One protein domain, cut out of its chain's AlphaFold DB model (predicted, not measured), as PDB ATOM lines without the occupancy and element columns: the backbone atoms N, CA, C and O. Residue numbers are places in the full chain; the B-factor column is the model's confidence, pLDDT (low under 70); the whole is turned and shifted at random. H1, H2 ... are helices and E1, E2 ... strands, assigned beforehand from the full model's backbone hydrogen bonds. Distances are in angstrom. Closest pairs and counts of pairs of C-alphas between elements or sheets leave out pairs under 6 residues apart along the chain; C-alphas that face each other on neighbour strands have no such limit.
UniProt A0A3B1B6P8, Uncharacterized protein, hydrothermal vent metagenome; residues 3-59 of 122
ATOM      1  N   VAL A   3      36.876  21.691 -22.783       71.62
ATOM      2  CA  VAL A   3      37.312  20.873 -21.647       71.62
ATOM      3  C   VAL A   3      36.743  21.446 -20.361       71.62
ATOM      4  O   VAL A   3      36.592  22.659 -20.217       71.62
ATOM      5  N   LYS A   4      36.416  20.558 -19.420       80.31
ATOM      6  CA  LYS A   4      36.082  20.974 -18.062       80.31
ATOM      7  C   LYS A   4      37.365  21.425 -17.389       80.31
ATOM      8  O   LYS A   4      38.268  20.608 -17.199       80.31
ATOM      9  N   LYS A   5      37.436  22.696 -17.014       78.62
ATOM     10  CA  LYS A   5      38.564  23.226 -16.259       78.62
ATOM     11  C   LYS A   5      38.087  23.756 -14.927       78.62
ATOM     12  O   LYS A   5      37.179  24.579 -14.852       78.62
ATOM     13  N   GLN A   6      38.731  23.262 -13.881       82.38
ATOM     14  CA  GLN A   6      38.563  23.786 -12.543       82.38
ATOM     15  C   GLN A   6      39.428  25.038 -12.408       82.38
ATOM     16  O   GLN A   6      40.653  24.962 -12.513       82.38
ATOM     17  N   ILE A   7      38.786  26.183 -12.198       81.00
ATOM     18  CA  ILE A   7      39.444  27.479 -12.033       81.00
ATOM     19  C   ILE A   7      39.051  28.101 -10.700       81.00
ATOM     20  O   ILE A   7      37.985  27.812 -10.146       81.00
ATOM     21  N   LYS A   8      39.920  28.964 -10.171       83.56
ATOM     22  CA  LYS A   8      39.543  29.818  -9.042       83.56
ATOM     23  C   LYS A   8      38.586  30.902  -9.518       83.56
ATOM     24  O   LYS A   8      38.699  31.353 -10.656       83.56
ATOM     25  N   LEU A   9      37.705  31.377  -8.639       80.31
ATOM     26  CA  LEU A   9      36.786  32.473  -8.972       80.31
ATOM     27  C   LEU A   9      37.524  33.728  -9.482       80.31
ATOM     28  O   LEU A   9      37.034  34.405 -10.376       80.31
ATOM     29  N   GLU A  10      38.724  34.003  -8.969       76.75
ATOM     30  CA  GLU A  10      39.577  35.126  -9.401       76.75
ATOM     31  C   GLU A  10      40.078  35.011 -10.850       76.75
ATOM     32  O   GLU A  10      40.480  36.005 -11.444       76.75
ATOM     33  N   GLN A  11      40.082  33.798 -11.405       75.19
ATOM     34  CA  GLN A  11      40.520  33.497 -12.770       75.19
ATOM     35  C   GLN A  11      39.338  33.376 -13.738       75.19
ATOM     36  O   GLN A  11      39.536  33.066 -14.910       75.19
ATOM     37  N   ALA A  12      38.114  33.540 -13.240       77.69
ATOM     38  CA  ALA A  12      36.911  33.384 -14.031       77.69
ATOM     39  C   ALA A  12      36.603  34.662 -14.799       77.69
ATOM     40  O   ALA A  12      36.550  35.754 -14.232       77.69
ATOM     41  N   GLU A  13      36.364  34.499 -16.095       75.31
ATOM     42  CA  GLU A  13      36.087  35.604 -17.001       75.31
ATOM     43  C   GLU A  13      34.614  35.632 -17.398       75.31
ATOM     44  O   GLU A  13      33.906  34.619 -17.423       75.31
ATOM     45  N   THR A  14      34.127  36.827 -17.712       78.25
ATOM     46  CA  THR A  14      32.773  36.996 -18.234       78.25
ATOM     47  C   THR A  14      32.649  36.397 -19.629       78.25
ATOM     48  O   THR A  14      33.528  36.611 -20.456       78.25
ATOM     49  N   GLY A  15      31.549  35.698 -19.899       79.12
ATOM     50  CA  GLY A  15      31.319  34.958 -21.143       79.12
ATOM     51  C   GLY A  15      31.664  33.466 -21.050       79.12
ATOM     52  O   GLY A  15      31.263  32.678 -21.903       79.12
ATOM     53  N   GLN A  16      32.354  33.028 -19.990       79.00
ATOM     54  CA  GLN A  16      32.609  31.604 -19.763       79.00
ATOM     55  C   GLN A  16      31.334  30.881 -19.316       79.00
ATOM     56  O   GLN A  16      30.564  31.391 -18.505       79.00
ATOM     57  N   SER A  17      31.107  29.668 -19.819       82.88
ATOM     58  CA  SER A  17      29.951  28.850 -19.434       82.88
ATOM     59  C   SER A  17      30.314  27.871 -18.324       82.88
ATOM     60  O   SER A  17      31.321  27.170 -18.425       82.88
ATOM     61  N   LEU A  18      29.477  27.760 -17.293       83.50
ATOM     62  CA  LEU A  18      29.652  26.754 -16.244       83.50
ATOM     63  C   LEU A  18      29.485  25.338 -16.803       83.50
ATOM     64  O   LEU A  18      28.572  25.060 -17.582       83.50
ATOM     65  N   SER A  19      30.359  24.431 -16.380       84.06
ATOM     66  CA  SER A  19      30.264  23.017 -16.732       84.06
ATOM     67  C   SER A  19      29.402  22.225 -15.768       84.06
ATOM     68  O   SER A  19      28.667  21.346 -16.211       84.06
ATOM     69  N   ASP A  20      29.550  22.487 -14.476       80.12
ATOM     70  CA  ASP A  20      28.874  21.760 -13.407       80.12
ATOM     71  C   ASP A  20      28.109  22.757 -12.529       80.12
ATOM     72  O   ASP A  20      28.407  23.957 -12.530       80.12
ATOM     73  N   ASP A  21      27.115  22.256 -11.797       83.25
ATOM     74  CA  ASP A  21      26.357  23.063 -10.845       83.25
ATOM     75  C   ASP A  21      27.293  23.612  -9.763       83.25
ATOM     76  O   ASP A  21      28.093  22.885  -9.165       83.25
ATOM     77  N   VAL A  22      27.177  24.909  -9.490       81.44
ATOM     78  CA  VAL A  22      27.903  25.568  -8.410       81.44
ATOM     79  C   VAL A  22      27.014  25.568  -7.179       81.44
ATOM     80  O   VAL A  22      25.993  26.258  -7.140       81.44
ATOM     81  N   CYS A  23      27.417  24.810  -6.166       79.69
ATOM     82  CA  CYS A  23      26.744  24.754  -4.875       79.69
ATOM     83  C   CYS A  23      27.480  25.597  -3.826       79.69
ATOM     84  O   CYS A  23      28.693  25.786  -3.902       79.69
ATOM     85  N   ASP A  24      26.744  26.095  -2.833       79.62
ATOM     86  CA  ASP A  24      27.335  26.697  -1.638       79.62
ATOM     87  C   ASP A  24      27.861  25.630  -0.655       79.62
ATOM     88  O   ASP A  24      27.678  24.424  -0.837       79.62
ATOM     89  N   ALA A  25      28.493  26.077   0.435       73.00
ATOM     90  CA  ALA A  25      28.998  25.200   1.496       73.00
ATOM     91  C   ALA A  25      27.899  24.393   2.226       73.00
ATOM     92  O   ALA A  25      28.207  23.462   2.967       73.00
ATOM     93  N   GLN A  26      26.628  24.753   2.040       74.25
ATOM     94  CA  GLN A  26      25.458  24.094   2.623       74.25
ATOM     95  C   GLN A  26      24.807  23.110   1.632       74.25
ATOM     96  O   GLN A  26      23.859  22.416   1.997       74.25
ATOM     97  N   GLY A  27      25.331  23.015   0.402       74.44
ATOM     98  CA  GLY A  27      24.827  22.152  -0.662       74.44
ATOM     99  C   GLY A  27      23.680  22.752  -1.478       74.44
ATOM    100  O   GLY A  27      23.103  22.045  -2.304       74.44
ATOM    101  N   ASN A  28      23.340  24.030  -1.290       80.00
ATOM    102  CA  ASN A  28      22.324  24.689  -2.106       80.00
ATOM    103  C   ASN A  28      22.916  25.079  -3.462       80.00
ATOM    104  O   ASN A  28      23.954  25.740  -3.527       80.00
ATOM    105  N   CYS A  29      22.229  24.717  -4.547       82.56
ATOM    106  CA  CYS A  29      22.619  25.117  -5.896       82.56
ATOM    107  C   CYS A  29      22.463  26.638  -6.058       82.56
ATOM    108  O   CYS A  29      21.357  27.181  -5.996       82.56
ATOM    109  N   LEU A  30      23.587  27.331  -6.241       81.19
ATOM    110  CA  LEU A  30      23.644  28.769  -6.486       81.19
ATOM    111  C   LEU A  30      23.485  29.086  -7.971       81.19
ATOM    112  O   LEU A  30      22.857  30.090  -8.317       81.19
ATOM    113  N   MET A  31      24.080  28.256  -8.830       82.50
ATOM    114  CA  MET A  31      24.013  28.373 -10.284       82.50
ATOM    115  C   MET A  31      24.041  26.991 -10.926       82.50
ATOM    116  O   MET A  31      24.852  26.148 -10.554       82.50
ATOM    117  N   ALA A  32      23.176  26.791 -11.915       83.56
ATOM    118  CA  ALA A  32      23.146  25.565 -12.696       83.56
ATOM    119  C   ALA A  32      24.280  25.526 -13.732       83.56
ATOM    120  O   ALA A  32      24.756  26.566 -14.207       83.56
ATOM    121  N   ALA A  33      24.658  24.316 -14.127       84.94
ATOM    122  CA  ALA A  33      25.491  24.060 -15.286       84.94
ATOM    123  C   ALA A  33      24.902  24.710 -16.552       84.94
ATOM    124  O   ALA A  33      23.686  24.804 -16.732       84.94
ATOM    125  N   GLY A  34      25.778  25.155 -17.450       79.06
ATOM    126  CA  GLY A  34      25.417  25.799 -18.713       79.06
ATOM    127  C   GLY A  34      25.107  27.292 -18.610       79.06
ATOM    128  O   GLY A  34      24.872  27.920 -19.640       79.06
ATOM    129  N   VAL A  35      25.122  27.883 -17.410       82.38
ATOM    130  CA  VAL A  35      24.948  29.333 -17.260       82.38
ATOM    131  C   VAL A  35      26.219  30.068 -17.680       82.38
ATOM    132  O   VAL A  35      27.324  29.721 -17.260       82.38
ATOM    133  N   GLU A  36      26.039  31.105 -18.490       84.31
ATOM    134  CA  GLU A  36      27.095  32.024 -18.897       84.31
ATOM    135  C   GLU A  36      27.398  33.028 -17.776       84.31
ATOM    136  O   GLU A  36      26.505  33.699 -17.249       84.31
ATOM    137  N   LEU A  37      28.667  33.109 -17.383       82.94
ATOM    138  CA  LEU A  37      29.133  33.955 -16.295       82.94
ATOM    139  C   LEU A  37      29.145  35.421 -16.731       82.94
ATOM    140  O   LEU A  37      29.741  35.792 -17.737       82.94
ATOM    141  N   ASN A  38      28.532  36.284 -15.925       83.81
ATOM    142  CA  ASN A  38      28.621  37.734 -16.074       83.81
ATOM    143  C   ASN A  38      29.211  38.381 -14.812       83.81
ATOM    144  O   ASN A  38      29.276  37.757 -13.751       83.81
ATOM    145  N   MET A  39      29.608  39.655 -14.901       81.62
ATOM    146  CA  MET A  39      30.225  40.382 -13.778       81.62
ATOM    147  C   MET A  39      29.382  40.341 -12.495       81.62
ATOM    148  O   MET A  39      29.916  40.220 -11.393       81.62
ATOM    149  N   ALA A  40      28.058  40.448 -12.622       83.56
ATOM    150  CA  ALA A  40      27.158  40.448 -11.473       83.56
ATOM    151  C   ALA A  40      27.089  39.070 -10.796       83.56
ATOM    152  O   ALA A  40      26.982  38.991  -9.572       83.56
ATOM    153  N   MET A  41      27.170  37.990 -11.576       82.44
ATOM    154  CA  MET A  41      27.210  36.612 -11.089       82.44
ATOM    155  C   MET A  41      28.538  36.309 -10.397       82.44
ATOM    156  O   MET A  41      28.514  35.804  -9.279       82.44
ATOM    157  N   LEU A  42      29.670  36.701 -10.992       83.69
ATOM    158  CA  LEU A  42      30.996  36.536 -10.382       83.69
ATOM    159  C   LEU A  42      31.075  37.225  -9.016       83.69
ATOM    160  O   LEU A  42      31.494  36.614  -8.034       83.69
ATOM    161  N   LYS A  43      30.561  38.458  -8.915       82.88
ATOM    162  CA  LYS A  43      30.505  39.186  -7.642       82.88
ATOM    163  C   LYS A  43      29.634  38.481  -6.597       82.88
ATOM    164  O   LYS A  43      30.040  38.346  -5.450       82.88
ATOM    165  N   ARG A  44      28.465  37.962  -6.992       84.56
ATOM    166  CA  ARG A  44      27.583  37.196  -6.087       84.56
ATOM    167  C   ARG A  44      28.212  35.889  -5.606       84.56
ATOM    168  O   ARG A  44      27.946  35.478  -4.482       84.56
ATOM    169  N   LEU A  45      28.990  35.221  -6.456       82.19
ATOM    170  CA  LEU A  45      29.735  34.018  -6.081       82.19
ATOM    171  C   LEU A  45      30.852  34.362  -5.086       82.19
ATOM    172  O   LEU A  45      31.031  33.639  -4.106       82.19
ATOM    173  N   GLN A  46      31.511  35.508  -5.273       82.88
ATOM    174  CA  GLN A  46      32.539  36.011  -4.360       82.88
ATOM    175  C   GLN A  46      31.958  36.340  -2.983       82.88
ATOM    176  O   GLN A  46      32.481  35.885  -1.970       82.88
ATOM    177  N   ASP A  47      30.829  37.055  -2.945       84.06
ATOM    178  CA  ASP A  47      30.135  37.427  -1.704       84.06
ATOM    179  C   ASP A  47      29.662  36.196  -0.902       84.06
ATOM    180  O   ASP A  47      29.493  36.264   0.315       84.06
ATOM    181  N   ARG A  48      29.454  35.058  -1.578       80.12
ATOM    182  CA  ARG A  48      29.071  33.774  -0.965       80.12
ATOM    183  C   ARG A  48      30.257  32.876  -0.613       80.12
ATOM    184  O   ARG A  48      30.038  31.767  -0.131       80.12
ATOM    185  N   GLY A  49      31.487  33.342  -0.832       77.56
ATOM    186  CA  GLY A  49      32.705  32.605  -0.498       77.56
ATOM    187  C   GLY A  49      32.979  31.403  -1.405       77.56
ATOM    188  O   GLY A  49      33.609  30.445  -0.965       77.56
ATOM    189  N   VAL A  50      32.499  31.411  -2.654       79.25
ATOM    190  CA  VAL A  50      32.823  30.352  -3.620       79.25
ATOM    191  C   VAL A  50      34.252  30.554  -4.121       79.25
ATOM    192  O   VAL A  50      34.543  31.525  -4.811       79.25
ATOM    193  N   GLU A  51      35.153  29.630  -3.793       77.56
ATOM    194  CA  GLU A  51      36.568  29.727  -4.186       77.56
ATOM    195  C   GLU A  51      36.861  29.096  -5.555       77.56
ATOM    196  O   GLU A  51      37.787  29.514  -6.252       77.56
ATOM    197  N   ILE A  52      36.079  28.084  -5.941       79.38
ATOM    198  CA  ILE A  52      36.372  27.185  -7.060       79.38
ATOM    199  C   ILE A  52      35.125  27.002  -7.926       79.38
ATOM    200  O   ILE A  52      34.033  26.768  -7.411       79.38
ATOM    201  N   LEU A  53      35.311  27.048  -9.245       83.19
ATOM    202  CA  LEU A  53      34.286  26.802 -10.260       83.19
ATOM    203  C   LEU A  53      34.809  25.809 -11.297       83.19
ATOM    204  O   LEU A  53      36.017  25.713 -11.522       83.19
ATOM    205  N   VAL A  54      33.893  25.135 -11.988       82.75
ATOM    206  CA  VAL A  54      34.216  24.342 -13.178       82.75
ATOM    207  C   VAL A  54      33.577  25.014 -14.386       82.75
ATOM    208  O   VAL A  54      32.352  25.081 -14.480       82.75
ATOM    209  N   VAL A  55      34.399  25.511 -15.307       84.94
ATOM    210  CA  VAL A  55      33.947  26.156 -16.548       84.94
ATOM    211  C   VAL A  55      34.291  25.303 -17.763       84.94
ATOM    212  O   VAL A  55      35.202  24.471 -17.729       84.94
ATOM    213  N   TRP A  56      33.550  25.520 -18.844       79.25
ATOM    214  CA  TRP A  56      33.922  25.078 -20.177       79.25
ATOM    215  C   TRP A  56      34.958  26.042 -20.746       79.25
ATOM    216  O   TRP A  56      34.625  27.177 -21.083       79.25
ATOM    217  N   GLU A  57      36.202  25.587 -20.858       75.94
ATOM    218  CA  GLU A  57      37.253  26.327 -21.552       75.94
ATOM    219  C   GLU A  57      37.411  25.774 -22.969       75.94
ATOM    220  O   GLU A  57      37.487  24.557 -23.176       75.94
ATOM    221  N   GLU A  58      37.434  26.672 -23.949       62.91
ATOM    222  CA  GLU A  58      37.779  26.344 -25.325       62.91
ATOM    223  C   GLU A  58      39.297  26.188 -25.395       62.91
ATOM    224  O   GLU A  58      40.043  27.163 -25.415       62.91
ATOM    225  N   GLN A  59      39.770  24.945 -25.331       60.59
ATOM    226  CA  GLN A  59      41.200  24.684 -25.336       60.59
ATOM    227  C   GLN A  59      41.730  24.827 -26.764       60.59
ATOM    228  O   GLN A  59      41.486  23.963 -27.615       60.59
TER     229      GLN A  59
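AT A GLANCE: This is residues 3 to 59 of the 122 residues of an uncharacterized protein of hydrothermal vent metagenome (UniProt A0A3B1B6P8). A narrow antiparallel ribbon of E1 and E3, with residues 17 to 18 paired along the other edge of E3, lies toward one end of this small domain. Toward the other end residues 22 to 31 fold back on themselves, residues 22 to 23 pairing with the short strand E2, and the single short helix H1 lies to one side, near E2. The printed part has 57 residues, with three named strands and one named helix in the order E1, E2, H1, E3; the class is mixed, helices and strands, though under half of the residues are in named elements. The whole is compact, with a radius of gyration of the C-alphas of 10.2 A, and elongated in outline, spanning 32 by 19 by 16 A.

HOW THE PARTS SIT: E1, residues 3 to 8, and E3, residues 52 to 58, are antiparallel neighbours at 141 degrees. The C-alphas of Gln 6 and Val 54, which face each other, are 4.4 A apart; N 5 and O 55 are within hydrogen-bond range at 2.9 A, as are N 53 and O 7 at 2.9 A. Residues 17 to 18 pair antiparallel with residues 55 to 56 of E3. E2, residues 29 to 31, pairs with no named strand, but antiparallel with residues 22 to 23. E2 and H1, residues 39 to 47, are near each other, their closest C-alphas 8.1 A apart. E1 and H1 are apart, as are E2 and E3. In H1 every O i to N i+4 pair is within hydrogen-bond range.

IN THESE COORDINATES: E3 is 18.3 A long and ends with C-alpha 58 at (37.779, 26.344, -25.325). E1 is 15.6 A long, from C-alpha 3 at (37.312, 20.873, -21.647). H1 measures 12.4 A, from C-alpha 39 at (30.225, 40.382, -13.778), and E2 5.6 A.

THE WHOLE: The C-alphas of Gln 26 and Gln 59, the two farthest apart, are 32.1 A apart. The printed part has no cut. The link from E1 to E2, residues 9 to 28, is long; that from H1 to E3 is tight. The mean pLDDT of the printed part is 79.9, with residues 58 to 59 under 70.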